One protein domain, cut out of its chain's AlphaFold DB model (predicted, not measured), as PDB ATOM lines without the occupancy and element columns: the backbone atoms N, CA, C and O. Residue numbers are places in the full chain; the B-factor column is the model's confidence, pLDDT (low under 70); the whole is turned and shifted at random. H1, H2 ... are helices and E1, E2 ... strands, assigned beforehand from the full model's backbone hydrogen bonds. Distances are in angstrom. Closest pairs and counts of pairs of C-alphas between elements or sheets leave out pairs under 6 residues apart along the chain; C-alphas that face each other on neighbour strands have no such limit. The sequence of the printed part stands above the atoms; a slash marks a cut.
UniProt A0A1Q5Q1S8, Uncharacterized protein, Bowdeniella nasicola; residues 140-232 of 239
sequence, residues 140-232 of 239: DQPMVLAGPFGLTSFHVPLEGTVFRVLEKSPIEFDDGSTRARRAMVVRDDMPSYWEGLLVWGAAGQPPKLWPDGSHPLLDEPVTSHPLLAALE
ATOM      1  N   ASP A 140     330.568 310.731 280.070       78.62
ATOM      2  CA  ASP A 140     330.406 310.603 281.529       78.62
ATOM      3  C   ASP A 140     329.161 311.323 282.082       78.62
ATOM      4  O   ASP A 140     329.027 311.535 283.286       78.62
ATOM      5  N   GLN A 141     328.262 311.781 281.209       81.31
ATOM      6  CA  GLN A 141     327.068 312.502 281.644       81.31
ATOM      7  C   GLN A 141     326.006 311.521 282.152       81.31
ATOM      8  O   GLN A 141     325.707 310.544 281.458       81.31
ATOM      9  N   PRO A 142     325.392 311.783 283.320       83.69
ATOM     10  CA  PRO A 142     324.250 311.007 283.758       83.69
ATOM     11  C   PRO A 142     323.112 311.074 282.738       83.69
ATOM     12  O   PRO A 142     322.774 312.148 282.237       83.69
ATOM     13  N   MET A 143     322.464 309.942 282.484       85.44
ATOM     14  CA  MET A 143     321.246 309.898 281.685       85.44
ATOM     15  C   MET A 143     320.030 309.607 282.553       85.44
ATOM     16  O   MET A 143     320.032 308.673 283.353       85.44
ATOM     17  N   VAL A 144     318.982 310.403 282.356       85.44
ATOM     18  CA  VAL A 144     317.702 310.294 283.056       85.44
ATOM     19  C   VAL A 144     316.673 309.704 282.102       85.44
ATOM     20  O   VAL A 144     316.448 310.253 281.022       85.44
ATOM     21  N   LEU A 145     316.041 308.601 282.491       77.75
ATOM     22  CA  LEU A 145     314.986 307.966 281.711       77.75
ATOM     23  C   LEU A 145     313.697 307.909 282.518       77.75
ATOM     24  O   LEU A 145     313.677 307.449 283.661       77.75
ATOM     25  N   ALA A 146     312.614 308.365 281.893       77.06
ATOM     26  CA  ALA A 146     311.281 308.197 282.439       77.06
ATOM     27  C   ALA A 146     310.882 306.720 282.344       77.06
ATOM     28  O   ALA A 146     310.832 306.144 281.257       77.06
ATOM     29  N   GLY A 147     310.612 306.138 283.503       67.56
ATOM     30  CA  GLY A 147     310.018 304.830 283.687       67.56
ATOM     31  C   GLY A 147     308.485 304.866 283.681       67.56
ATOM     32  O   GLY A 147     307.866 305.935 283.686       67.56
ATOM     33  N   PRO A 148     307.832 303.695 283.682       66.38
ATOM     34  CA  PRO A 148     306.396 303.566 283.846       66.38
ATOM     35  C   PRO A 148     305.968 304.120 285.206       66.38
ATOM     36  O   PRO A 148     306.734 304.111 286.171       66.38
ATOM     37  N   PHE A 149     304.728 304.609 285.266       65.50
ATOM     38  CA  PHE A 149     304.109 305.170 286.475       65.50
ATOM     39  C   PHE A 149     304.890 306.303 287.155       65.50
ATOM     40  O   PHE A 149     304.785 306.499 288.362       65.50
ATOM     41  N   GLY A 150     305.651 307.080 286.383       68.06
ATOM     42  CA  GLY A 150     306.367 308.245 286.909       68.06
ATOM     43  C   GLY A 150     307.612 307.903 287.727       68.06
ATOM     44  O   GLY A 150     308.184 308.800 288.342       68.06
ATOM     45  N   LEU A 151     308.052 306.639 287.722       70.38
ATOM     46  CA  LEU A 151     309.362 306.254 288.243       70.38
ATOM     47  C   LEU A 151     310.457 306.735 287.293       70.38
ATOM     48  O   LEU A 151     310.248 306.798 286.086       70.38
ATOM     49  N   THR A 152     311.635 307.045 287.820       78.25
ATOM     50  CA  THR A 152     312.783 307.489 287.021       78.25
ATOM     51  C   THR A 152     313.970 306.554 287.228       78.25
ATOM     52  O   THR A 152     314.246 306.123 288.349       78.25
ATOM     53  N   SER A 153     314.705 306.253 286.157       79.44
ATOM     54  CA  SER A 153     316.023 305.627 286.268       79.44
ATOM     55  C   SER A 153     317.125 306.608 285.886       79.44
ATOM     56  O   SER A 153     316.990 307.401 284.952       79.44
ATOM     57  N   PHE A 154     318.231 306.538 286.620       86.00
ATOM     58  CA  PHE A 154     319.423 307.338 286.390       86.00
ATOM     59  C   PHE A 154     320.594 306.407 286.085       86.00
ATOM     60  O   PHE A 154     320.858 305.455 286.820       86.00
ATOM     61  N   HIS A 155     321.293 306.682 284.994       85.38
ATOM     62  CA  HIS A 155     322.455 305.920 284.556       85.38
ATOM     63  C   HIS A 155     323.664 306.828 284.643       85.38
ATOM     64  O   HIS A 155     323.706 307.843 283.957       85.38
ATOM     65  N   VAL A 156     324.609 306.484 285.511       88.38
ATOM     66  CA  VAL A 156     325.742 307.337 285.861       88.38
ATOM     67  C   VAL A 156     327.034 306.593 285.529       88.38
ATOM     68  O   VAL A 156     327.441 305.713 286.294       88.38
ATOM     69  N   PRO A 157     327.676 306.906 284.392       87.88
ATOM     70  CA  PRO A 157     329.008 306.405 284.085       87.88
ATOM     71  C   PRO A 157     329.999 307.024 285.072       87.88
ATOM     72  O   PRO A 157     330.091 308.245 285.194       87.88
ATOM     73  N   LEU A 158     330.688 306.186 285.841       88.19
ATOM     74  CA  LEU A 158     331.547 306.636 286.930       88.19
ATOM     75  C   LEU A 158     332.559 305.544 287.279       88.19
ATOM     76  O   LEU A 158     332.218 304.369 287.342       88.19
ATOM     77  N   GLU A 159     333.811 305.937 287.528       84.75
ATOM     78  CA  GLU A 159     334.881 305.023 287.973       84.75
ATOM     79  C   GLU A 159     335.112 303.805 287.050       84.75
ATOM     80  O   GLU A 159     335.561 302.752 287.494       84.75
ATOM     81  N   GLY A 160     334.847 303.945 285.747       83.19
ATOM     82  CA  GLY A 160     335.021 302.861 284.770       83.19
ATOM     83  C   GLY A 160     333.928 301.786 284.814       83.19
ATOM     84  O   GLY A 160     334.076 300.749 284.174       83.19
ATOM     85  N   THR A 161     332.840 302.037 285.544       84.81
ATOM     86  CA  THR A 161     331.616 301.232 285.561       84.81
ATOM     87  C   THR A 161     330.400 302.132 285.308       84.81
ATOM     88  O   THR A 161     330.522 303.349 285.131       84.81
ATOM     89  N   VAL A 162     329.210 301.541 285.272       84.81
ATOM     90  CA  VAL A 162     327.943 302.272 285.212       84.81
ATOM     91  C   VAL A 162     327.177 301.986 286.492       84.81
ATOM     92  O   VAL A 162     326.814 300.843 286.772       84.81
ATOM     93  N   PHE A 163     326.905 303.044 287.251       87.00
ATOM     94  CA  PHE A 163     325.950 302.995 288.348       87.00
ATOM     95  C   PHE A 163     324.553 303.192 287.785       87.00
ATOM     96  O   PHE A 163     324.285 304.109 287.002       87.00
ATOM     97  N   ARG A 164     323.641 302.334 288.211       84.06
ATOM     98  CA  ARG A 164     322.245 302.353 287.808       84.06
ATOM     99  C   ARG A 164     321.409 302.594 289.043       84.06
ATOM    100  O   ARG A 164     321.381 301.771 289.950       84.06
ATOM    101  N   VAL A 165     320.770 303.752 289.081       86.19
ATOM    102  CA  VAL A 165     319.955 304.206 290.202       86.19
ATOM    103  C   VAL A 165     318.495 304.124 289.783       86.19
ATOM    104  O   VAL A 165     318.070 304.784 288.839       86.19
ATOM    105  N   LEU A 166     317.741 303.266 290.455       80.62
ATOM    106  CA  LEU A 166     316.437 302.785 290.011       80.62
ATOM    107  C   LEU A 166     315.395 303.170 291.047       80.62
ATOM    108  O   LEU A 166     315.381 302.594 292.139       80.62
ATOM    109  N   GLU A 167     314.551 304.157 290.740       80.38
ATOM    110  CA  GLU A 167     313.528 304.574 291.694       80.38
ATOM    111  C   GLU A 167     312.593 303.436 292.070       80.38
ATOM    112  O   GLU A 167     312.005 302.761 291.231       80.38
ATOM    113  N   LYS A 168     312.409 303.277 293.374       77.50
ATOM    114  CA  LYS A 168     311.355 302.456 293.955       77.50
ATOM    115  C   LYS A 168     310.204 303.385 294.351       77.50
ATOM    116  O   LYS A 168     310.384 304.601 294.448       77.50
ATOM    117  N   SER A 169     309.035 302.808 294.627       75.94
ATOM    118  CA  SER A 169     307.914 303.571 295.180       75.94
ATOM    119  C   SER A 169     308.381 304.401 296.383       75.94
ATOM    120  O   SER A 169     309.170 303.888 297.200       75.94
ATOM    121  N   PRO A 170     307.937 305.666 296.481       79.94
ATOM    122  CA  PRO A 170     308.360 306.551 297.549       79.94
ATOM    123  C   PRO A 170     307.982 305.984 298.919       79.94
ATOM    124  O   PRO A 170     307.081 305.162 299.068       79.94
ATOM    125  N   ILE A 171     308.698 306.440 299.935       82.19
ATOM    126  CA  ILE A 171     308.290 306.292 301.325       82.19
ATOM    127  C   ILE A 171     307.244 307.373 301.573       82.19
ATOM    128  O   ILE A 171     307.535 308.559 301.399       82.19
ATOM    129  N   GLU A 172     306.052 306.970 301.988       83.69
ATOM    130  CA  GLU A 172     304.928 307.867 302.249       83.69
ATOM    131  C   GLU A 172     304.685 308.015 303.757       83.69
ATOM    132  O   GLU A 172     305.107 307.185 304.568       83.69
ATOM    133  N   PHE A 173     304.065 309.126 304.144       82.56
ATOM    134  CA  PHE A 173     303.429 309.274 305.449       82.56
ATOM    135  C   PHE A 173     302.050 308.599 305.445       82.56
ATOM    136  O   PHE A 173     301.512 308.267 304.392       82.56
ATOM    137  N   ASP A 174     301.437 308.465 306.623       85.19
ATOM    138  CA  ASP A 174     300.098 307.872 306.780       85.19
ATOM    139  C   ASP A 174     298.996 308.627 306.004       85.19
ATOM    140  O   ASP A 174     297.922 308.082 305.755       85.19
ATOM    141  N   ASP A 175     299.240 309.885 305.626       85.38
ATOM    142  CA  ASP A 175     298.335 310.709 304.816       85.38
ATOM    143  C   ASP A 175     298.539 310.549 303.296       85.38
ATOM    144  O   ASP A 175     297.880 311.235 302.513       85.38
ATOM    145  N   GLY A 176     299.443 309.654 302.879       79.56
ATOM    146  CA  GLY A 176     299.798 309.402 301.480       79.56
ATOM    147  C   GLY A 176     300.743 310.442 300.871       79.56
ATOM    148  O   GLY A 176     301.068 310.361 299.689       79.56
ATOM    149  N   SER A 177     301.203 311.439 301.636       83.00
ATOM    150  CA  SER A 177     302.198 312.387 301.135       83.00
ATOM    151  C   SER A 177     303.597 311.768 301.112       83.00
ATOM    152  O   SER A 177     303.982 310.994 301.993       83.00
ATOM    153  N   THR A 178     304.396 312.109 300.098       82.81
ATOM    154  CA  THR A 178     305.763 311.594 299.969       82.81
ATOM    155  C   THR A 178     306.660 312.134 301.084       82.81
ATOM    156  O   THR A 178     306.986 313.320 301.134       82.81
ATOM    157  N   ARG A 179     307.133 311.231 301.943       82.81
ATOM    158  CA  ARG A 179     308.139 311.496 302.974       82.81
ATOM    159  C   ARG A 179     309.549 311.512 302.394       82.81
ATOM    160  O   ARG A 179     310.342 312.389 302.730       82.81
ATOM    161  N   ALA A 180     309.878 310.525 301.565       86.31
ATOM    162  CA  ALA A 180     311.169 310.435 300.894       86.31
ATOM    163  C   ALA A 180     311.068 309.615 299.608       86.31
ATOM    164  O   ALA A 180     310.337 308.632 299.540       86.31
ATOM    165  N   ARG A 181     311.851 309.986 298.603       86.44
ATOM    166  CA  ARG A 181     312.137 309.157 297.435       86.44
ATOM    167  C   ARG A 181     313.252 308.180 297.788       86.44
ATOM    168  O   ARG A 181     314.096 308.450 298.650       86.44
ATOM    169  N   ARG A 182     313.237 307.023 297.141       87.62
ATOM    170  CA  ARG A 182     314.258 305.995 297.327       87.62
ATOM    171  C   ARG A 182     314.554 305.293 296.015       87.62
ATOM    172  O   ARG A 182     313.676 305.157 295.168       87.62
ATOM    173  N   ALA A 183     315.777 304.810 295.881       86.00
ATOM    174  CA  ALA A 183     316.213 304.046 294.733       86.00
ATOM    175  C   ALA A 183     317.168 302.929 295.131       86.00
ATOM    176  O   ALA A 183     317.926 303.047 296.091       86.00
ATOM    177  N   MET A 184     317.129 301.862 294.345       84.88
ATOM    178  CA  MET A 184     318.156 300.829 294.327       84.88
ATOM    179  C   MET A 184     319.355 301.330 293.531       84.88
ATOM    180  O   MET A 184     319.166 301.975 292.501       84.88
ATOM    181  N   VAL A 185     320.563 301.037 293.989       86.19
ATOM    182  CA  VAL A 185     321.805 301.354 293.283       86.19
ATOM    183  C   VAL A 185     322.468 300.043 292.898       86.19
ATOM    184  O   VAL A 185     322.765 299.232 293.764       86.19
ATOM    185  N   VAL A 186     322.686 299.836 291.605       80.88
ATOM    186  CA  VAL A 186     323.332 298.637 291.060       80.88
ATOM    187  C   VAL A 186     324.544 299.059 290.249       80.88
ATOM    188  O   VAL A 186     324.513 300.093 289.578       80.88
ATOM    189  N   ARG A 187     325.600 298.251 290.282       81.56
ATOM    190  CA  ARG A 187     326.775 298.433 289.436       81.56
ATOM    191  C   ARG A 187     326.883 297.311 288.415       81.56
ATOM    192  O   ARG A 187     326.755 296.145 288.776       81.56
ATOM    193  N   ASP A 188     327.202 297.661 287.175       76.19
ATOM    194  CA  ASP A 188     327.348 296.682 286.087       76.19
ATOM    195  C   ASP A 188     328.499 295.684 286.307       76.19
ATOM    196  O   ASP A 188     328.473 294.574 285.774       76.19
ATOM    197  N   ASP A 189     329.507 296.064 287.092       76.38
ATOM    198  CA  ASP A 189     330.668 295.236 287.422       76.38
ATOM    199  C   ASP A 189     330.472 294.355 288.667       76.38
ATOM    200  O   ASP A 189     331.376 293.595 289.021       76.38
ATOM    201  N   MET A 190     329.303 294.417 289.318       73.06
ATOM    202  CA  MET A 190     329.007 293.677 290.545       73.06
ATOM    203  C   MET A 190     327.829 292.702 290.362       73.06
ATOM    204  O   MET A 190     326.970 292.903 289.502       73.06
ATOM    205  N   PRO A 191     327.755 291.619 291.159       64.12
ATOM    206  CA  PRO A 191     326.594 290.735 291.152       64.12
ATOM    207  C   PRO A 191     325.317 291.461 291.593       64.12
ATOM    208  O   PRO A 191     325.353 292.269 292.513       64.12
ATOM    209  N   SER A 192     324.166 291.108 291.016       56.75
ATOM    210  CA  SER A 192     322.890 291.804 291.258       56.75
ATOM    211  C   SER A 192     322.341 291.692 292.684       56.75
ATOM    212  O   SER A 192     321.497 292.492 293.064       56.75
ATOM    213  N   TYR A 193     322.806 290.723 293.476       59.81
ATOM    214  CA  TYR A 193     322.458 290.602 294.898       59.81
ATOM    215  C   TYR A 193     323.261 291.559 295.798       59.81
ATOM    216  O   TYR A 193     323.045 291.602 297.008       59.81
ATOM    217  N   TRP A 194     324.228 292.283 295.232       67.12
ATOM    218  CA  TRP A 194     324.915 293.390 295.882       67.12
ATOM    219  C   TRP A 194     324.306 294.683 295.364       67.12
ATOM    220  O   TRP A 194     324.729 295.210 294.340       67.12
ATOM    221  N   GLU A 195     323.276 295.141 296.069       76.44
ATOM    222  CA  GLU A 195     322.637 296.421 295.807       76.44
ATOM    223  C   GLU A 195     322.905 297.420 296.931       76.44
ATOM    224  O   GLU A 195     322.956 297.077 298.116       76.44
ATOM    225  N   GLY A 196     323.068 298.676 296.534       86.31
ATOM    226  CA  GLY A 196     323.025 299.824 297.414       86.31
ATOM    227  C   GLY A 196     321.622 300.424 297.504       86.31
ATOM    228  O   GLY A 196     320.743 300.190 296.671       86.31
ATOM    229  N   LEU A 197     321.429 301.284 298.500       88.69
ATOM    230  CA  LEU A 197     320.204 302.045 298.710       88.69
ATOM    231  C   LEU A 197     320.510 303.541 298.685       88.69
ATOM    232  O   LEU A 197     321.328 304.034 299.457       88.69
ATOM    233  N   LEU A 198     319.788 304.283 297.854       91.56
ATOM    234  CA  LEU A 198     319.779 305.742 297.846       91.56
ATOM    235  C   LEU A 198     318.440 306.241 298.400       91.56
ATOM    236  O   LEU A 198     317.384 305.795 297.959       91.56
ATOM    237  N   VAL A 199     318.464 307.190 299.336       90.31
ATOM    238  CA  VAL A 199     317.259 307.841 299.881       90.31
ATOM    239  C   VAL A 199     317.443 309.355 299.863       90.31
ATOM    240  O   VAL A 199     318.449 309.866 300.356       90.31
ATOM    241  N   TRP A 200     316.464 310.082 299.325       90.62
ATOM    242  CA  TRP A 200     316.472 311.545 299.261       90.62
ATOM    243  C   TRP A 200     315.051 312.098 299.375       90.62
ATOM    244  O   TRP A 200     314.104 311.502 298.876       90.62
ATOM    245  N   GLY A 201     314.854 313.222 300.063       76.00
ATOM    246  CA  GLY A 201     313.509 313.767 300.250       76.00
ATOM    247  C   GLY A 201     313.410 314.884 301.281       76.00
ATOM    248  O   GLY A 201     314.269 315.006 302.150       76.00
ATOM    249  N   ALA A 202     312.332 315.666 301.140       64.56
ATOM    250  CA  ALA A 202     312.078 317.001 301.691       64.56
ATOM    251  C   ALA A 202     313.216 318.017 301.444       64.56
ATOM    252  O   ALA A 202     314.392 317.760 301.698       64.56
ATOM    253  N   ALA A 203     312.866 319.205 300.942       56.97
ATOM    254  CA  ALA A 203     313.847 320.237 300.618       56.97
ATOM    255  C   ALA A 203     314.781 320.547 301.804       56.97
ATOM    256  O   ALA A 203     314.327 320.855 302.906       56.97
ATOM    257  N   GLY A 204     316.094 320.467 301.560       60.66
ATOM    258  CA  GLY A 204     317.139 320.804 302.530       60.66
ATOM    259  C   GLY A 204     317.817 319.623 303.235       60.66
ATOM    260  O   GLY A 204     318.751 319.868 303.999       60.66
ATOM    261  N   GLN A 205     317.414 318.370 302.989       74.25
ATOM    262  CA  GLN A 205     318.173 317.201 303.456       74.25
ATOM    263  C   GLN A 205     319.065 316.641 302.339       74.25
ATOM    264  O   GLN A 205     318.563 316.393 301.240       74.25
ATOM    265  N   PRO A 206     320.372 316.428 302.588       81.25
ATOM    266  CA  PRO A 206     321.249 315.824 301.596       81.25
ATOM    267  C   PRO A 206     320.854 314.357 301.349       81.25
ATOM    268  O   PRO A 206     320.397 313.683 302.281       81.25
ATOM    269  N   PRO A 207     321.044 313.848 300.119       90.38
ATOM    270  CA  PRO A 207     320.818 312.444 299.812       90.38
ATOM    271  C   PRO A 207     321.725 311.546 300.662       90.38
ATOM    272  O   PRO A 207     322.870 311.886 300.971       90.38
ATOM    273  N   LYS A 208     321.193 310.386 301.042       91.81
ATOM    274  CA  LYS A 208     321.880 309.362 301.834       91.81
ATOM    275  C   LYS A 208     322.076 308.124 300.979       91.81
ATOM    276  O   LYS A 208     321.109 307.640 300.394       91.81
ATOM    277  N   LEU A 209     323.302 307.617 300.940       93.75
ATOM    278  CA  LEU A 209     323.658 306.413 300.204       93.75
ATOM    279  C   LEU A 209     324.157 305.342 301.177       93.75
ATOM    280  O   LEU A 209     325.054 305.587 301.975       93.75
ATOM    281  N   TRP A 210     323.607 304.143 301.073       93.25
ATOM    282  CA  TRP A 210     324.199 302.922 301.601       93.25
ATOM    283  C   TRP A 210     324.785 302.180 300.401       93.25
ATOM    284  O   TRP A 210     324.010 301.737 299.555       93.25
ATOM    285  N   PRO A 211     326.118 302.128 300.245       89.62
ATOM    286  CA  PRO A 211     326.734 301.445 299.114       89.62
ATOM    287  C   PRO A 211     326.562 299.927 299.233       89.62
ATOM    288  O   PRO A 211     326.155 299.413 300.278       89.62
ATOM    289  N   ASP A 212     326.920 299.219 298.167       80.62
ATOM    290  CA  ASP A 212     326.798 297.767 298.076       80.62
ATOM    291  C   ASP A 212     327.396 297.058 299.304       80.62
ATOM    292  O   ASP A 212     328.526 297.330 299.723       80.62
ATOM    293  N   GLY A 213     326.615 296.151 299.896       75.69
ATOM    294  CA  GLY A 213     326.997 295.403 301.098       75.69
ATOM    295  C   GLY A 213     326.760 296.126 302.428       75.69
ATOM    296  O   GLY A 213     327.007 295.527 303.473       75.69
ATOM    297  N   SER A 214     326.261 297.367 302.413       82.44
ATOM    298  CA  SER A 214     325.840 298.090 303.623       82.44
ATOM    299  C   SER A 214     324.362 297.843 303.924       82.44
ATOM    300  O   SER A 214     323.527 297.833 303.022       82.44
ATOM    301  N   HIS A 215     324.013 297.698 305.201       80.00
ATOM    302  CA  HIS A 215     322.644 297.458 305.640       80.00
ATOM    303  C   HIS A 215     322.035 298.713 306.298       80.00
ATOM    304  O   HIS A 215     322.533 299.155 307.335       80.00
ATOM    305  N   PRO A 216     320.901 299.254 305.808       80.12
ATOM    306  CA  PRO A 216     320.332 300.521 306.290       80.12
ATOM    307  C   PRO A 216     319.985 300.591 307.784       80.12
ATOM    308  O   PRO A 216     319.891 301.680 308.346       80.12
ATOM    309  N   LEU A 217     319.756 299.441 308.428       78.12
ATOM    310  CA  LEU A 217     319.486 299.360 309.873       78.12
ATOM    311  C   LEU A 217     320.737 299.148 310.739       78.12
ATOM    312  O   LEU A 217     320.630 299.232 311.961       78.12
ATOM    313  N   LEU A 218     321.879 298.799 310.141       83.75
ATOM    314  CA  LEU A 218     323.097 298.422 310.871       83.75
ATOM    315  C   LEU A 218     324.253 299.390 310.612       83.75
ATOM    316  O   LEU A 218     325.068 299.606 311.505       83.75
ATOM    317  N   ASP A 219     324.291 299.982 309.422       89.00
ATOM    318  CA  ASP A 219     325.379 300.823 308.950       89.00
ATOM    319  C   ASP A 219     324.919 302.270 308.755       89.00
ATOM    320  O   ASP A 219     323.786 302.554 308.350       89.00
ATOM    321  N   GLU A 220     325.826 303.205 309.023       92.81
ATOM    322  CA  GLU A 220     325.598 304.625 308.763       92.81
ATOM    323  C   GLU A 220     325.653 304.914 307.252       92.81
ATOM    324  O   GLU A 220     326.521 304.379 306.555       92.81
ATOM    325  N   PRO A 221     324.774 305.786 306.724       93.81
ATOM    326  CA  PRO A 221     324.837 306.184 305.326       93.81
ATOM    327  C   PRO A 221     326.075 307.033 305.048       93.81
ATOM    328  O   PRO A 221     326.469 307.887 305.849       93.81
ATOM    329  N   VAL A 222     326.607 306.908 303.836       94.00
ATOM    330  CA  VAL A 222     327.523 307.902 303.289       94.00
ATOM    331  C   VAL A 222     326.730 309.099 302.769       94.00
ATOM    332  O   VAL A 222     325.697 308.973 302.109       94.00
ATOM    333  N   THR A 223     327.231 310.289 303.081       90.62
ATOM    334  CA  THR A 223     326.680 311.578 302.630       90.62
ATOM    335  C   THR A 223     327.630 312.308 301.679       90.62
ATOM    336  O   THR A 223     327.317 313.386 301.184       90.62
ATOM    337  N   SER A 224     328.793 311.711 301.405       90.00
ATOM    338  CA  SER A 224     329.766 312.160 300.417       90.00
ATOM    339  C   SER A 224     330.244 310.945 299.630       90.00
ATOM    340  O   SER A 224     330.812 310.014 300.197       90.00
ATOM    341  N   HIS A 225     329.950 310.932 298.332       91.44
ATOM    342  CA  HIS A 225     330.323 309.870 297.401       91.44
ATOM    343  C   HIS A 225     330.339 310.447 295.976       91.44
ATOM    344  O   HIS A 225     329.480 311.286 295.683       91.44
ATOM    345  N   PRO A 226     331.236 310.014 295.069       91.19
ATOM    346  CA  PRO A 226     331.262 310.521 293.694       91.19
ATOM    347  C   PRO A 226     329.919 310.364 292.960       91.19
ATOM    348  O   PRO A 226     329.490 311.279 292.267       91.19
ATOM    349  N   LEU A 227     329.194 309.267 293.213       91.56
ATOM    350  CA  LEU A 227     327.814 309.077 292.734       91.56
ATOM    351  C   LEU A 227     326.854 310.181 293.206       91.56
ATOM    352  O   LEU A 227     326.063 310.674 292.412       91.56
ATOM    353  N   LEU A 228     326.914 310.577 294.483       91.56
ATOM    354  CA  LEU A 228     326.041 311.627 295.020       91.56
ATOM    355  C   LEU A 228     326.338 312.982 294.372       91.56
ATOM    356  O   LEU A 228     325.408 313.726 294.084       91.56
ATOM    357  N   ALA A 229     327.613 313.273 294.107       89.50
ATOM    358  CA  ALA A 229     328.019 314.481 293.389       89.50
ATOM    359  C   ALA A 229     327.540 314.464 291.928       89.50
ATOM    360  O   ALA A 229     327.003 315.453 291.443       89.50
ATOM    361  N   ALA A 230     327.662 313.326 291.238       89.69
ATOM    362  CA  ALA A 230     327.176 313.169 289.866       89.69
ATOM    363  C   ALA A 230     325.646 313.298 289.745       89.69
ATOM    364  O   ALA A 230     325.125 313.584 288.671       89.69
ATOM    365  N   LEU A 231     324.923 313.086 290.844       88.69
ATOM    366  CA  LEU A 231     323.470 313.154 290.909       88.69
ATOM    367  C   LEU A 231     322.942 314.471 291.505       88.69
ATOM    368  O   LEU A 231     321.728 314.631 291.600       88.69
ATOM    369  N   GLU A 232     323.804 315.408 291.909       86.25
ATOM    370  CA  GLU A 232     323.413 316.613 292.661       86.25
ATOM    371  C   GLU A 232     322.343 317.445 291.934       86.25
ATOM    372  O   GLU A 232     321.311 317.771 292.524       86.25
TER     373      GLU A 232
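AT A GLANCE: This is residues 140 to 232 of the 239 residues of an uncharacterized protein of Bowdeniella nasicola (UniProt A0A1Q5Q1S8). A single strongly twisted sheet of six strands winds back and forth in chain order, with a short helix, H1, beside it near E2, E3 and E6. The long hairpin of E3 and E4 runs along the longest axis, and from E6 a long link with no named element leads to H1. The printed part has 93 residues, with six named strands, E1 to E6, followed by H1; the sheet's order is E1, E2, E3, E4, E5, E6, antiparallel throughout. The class is mostly strand, with 46 residues, under half, in named elements. The whole is compact, with a radius of gyration of the C-alphas of 13.2 A and spans of 42 by 32 by 26 A.

IN THESE COORDINATES: E3, residues 161 to 172, measures 32.2 A and bends by 51 degrees at residue 169. E4, residues 178 to 187, measures 26.9 A, and E2, residues 152 to 158, 18.8 A. E5 is residues 196 to 200, and E6 is residues 208 to 210. E1, residues 143 to 146, begins with C-alpha 143 at (321.246, 309.898, 281.685). H1, residues 226 to 230, ends with C-alpha 230 at (327.176, 313.169, 289.866).

HOW THE PARTS SIT: The strands form a meander, each the antiparallel neighbour of the one before. In the hairpin E3 and E4, N 166 and O 184 are 2.8 A apart, within hydrogen-bond range. So are N 163 and O 156 of E3 and E2, at 2.9 A, and N 183 and O 198 of E4 and E5, at 2.8 A. At the edge strands, N 145 of E1 and O 153 of E2 are 2.9 A apart, and N 210 of E6 and O 197 of E5 2.8 A. H1 is on the sheet, at the sheet's level with a height of 2.8 A; its closest C-alphas to E2 are those of Ala 230 and Val 156, 7.2 A apart. In H1 every O i to N i+4 pair is within hydrogen-bond range. E1 and E6 are apart.

THE WHOLE: The C-alphas farthest apart, those of Gly 160 and Asp 175, are 42.5 A apart. The printed part has no cut. The link from E6 to H1, residues 211 to 225, is long. Mean pLDDT of the printed part is 81.9, and residues 147 to 150, 191 to 194 and 202 to 204 are under 70.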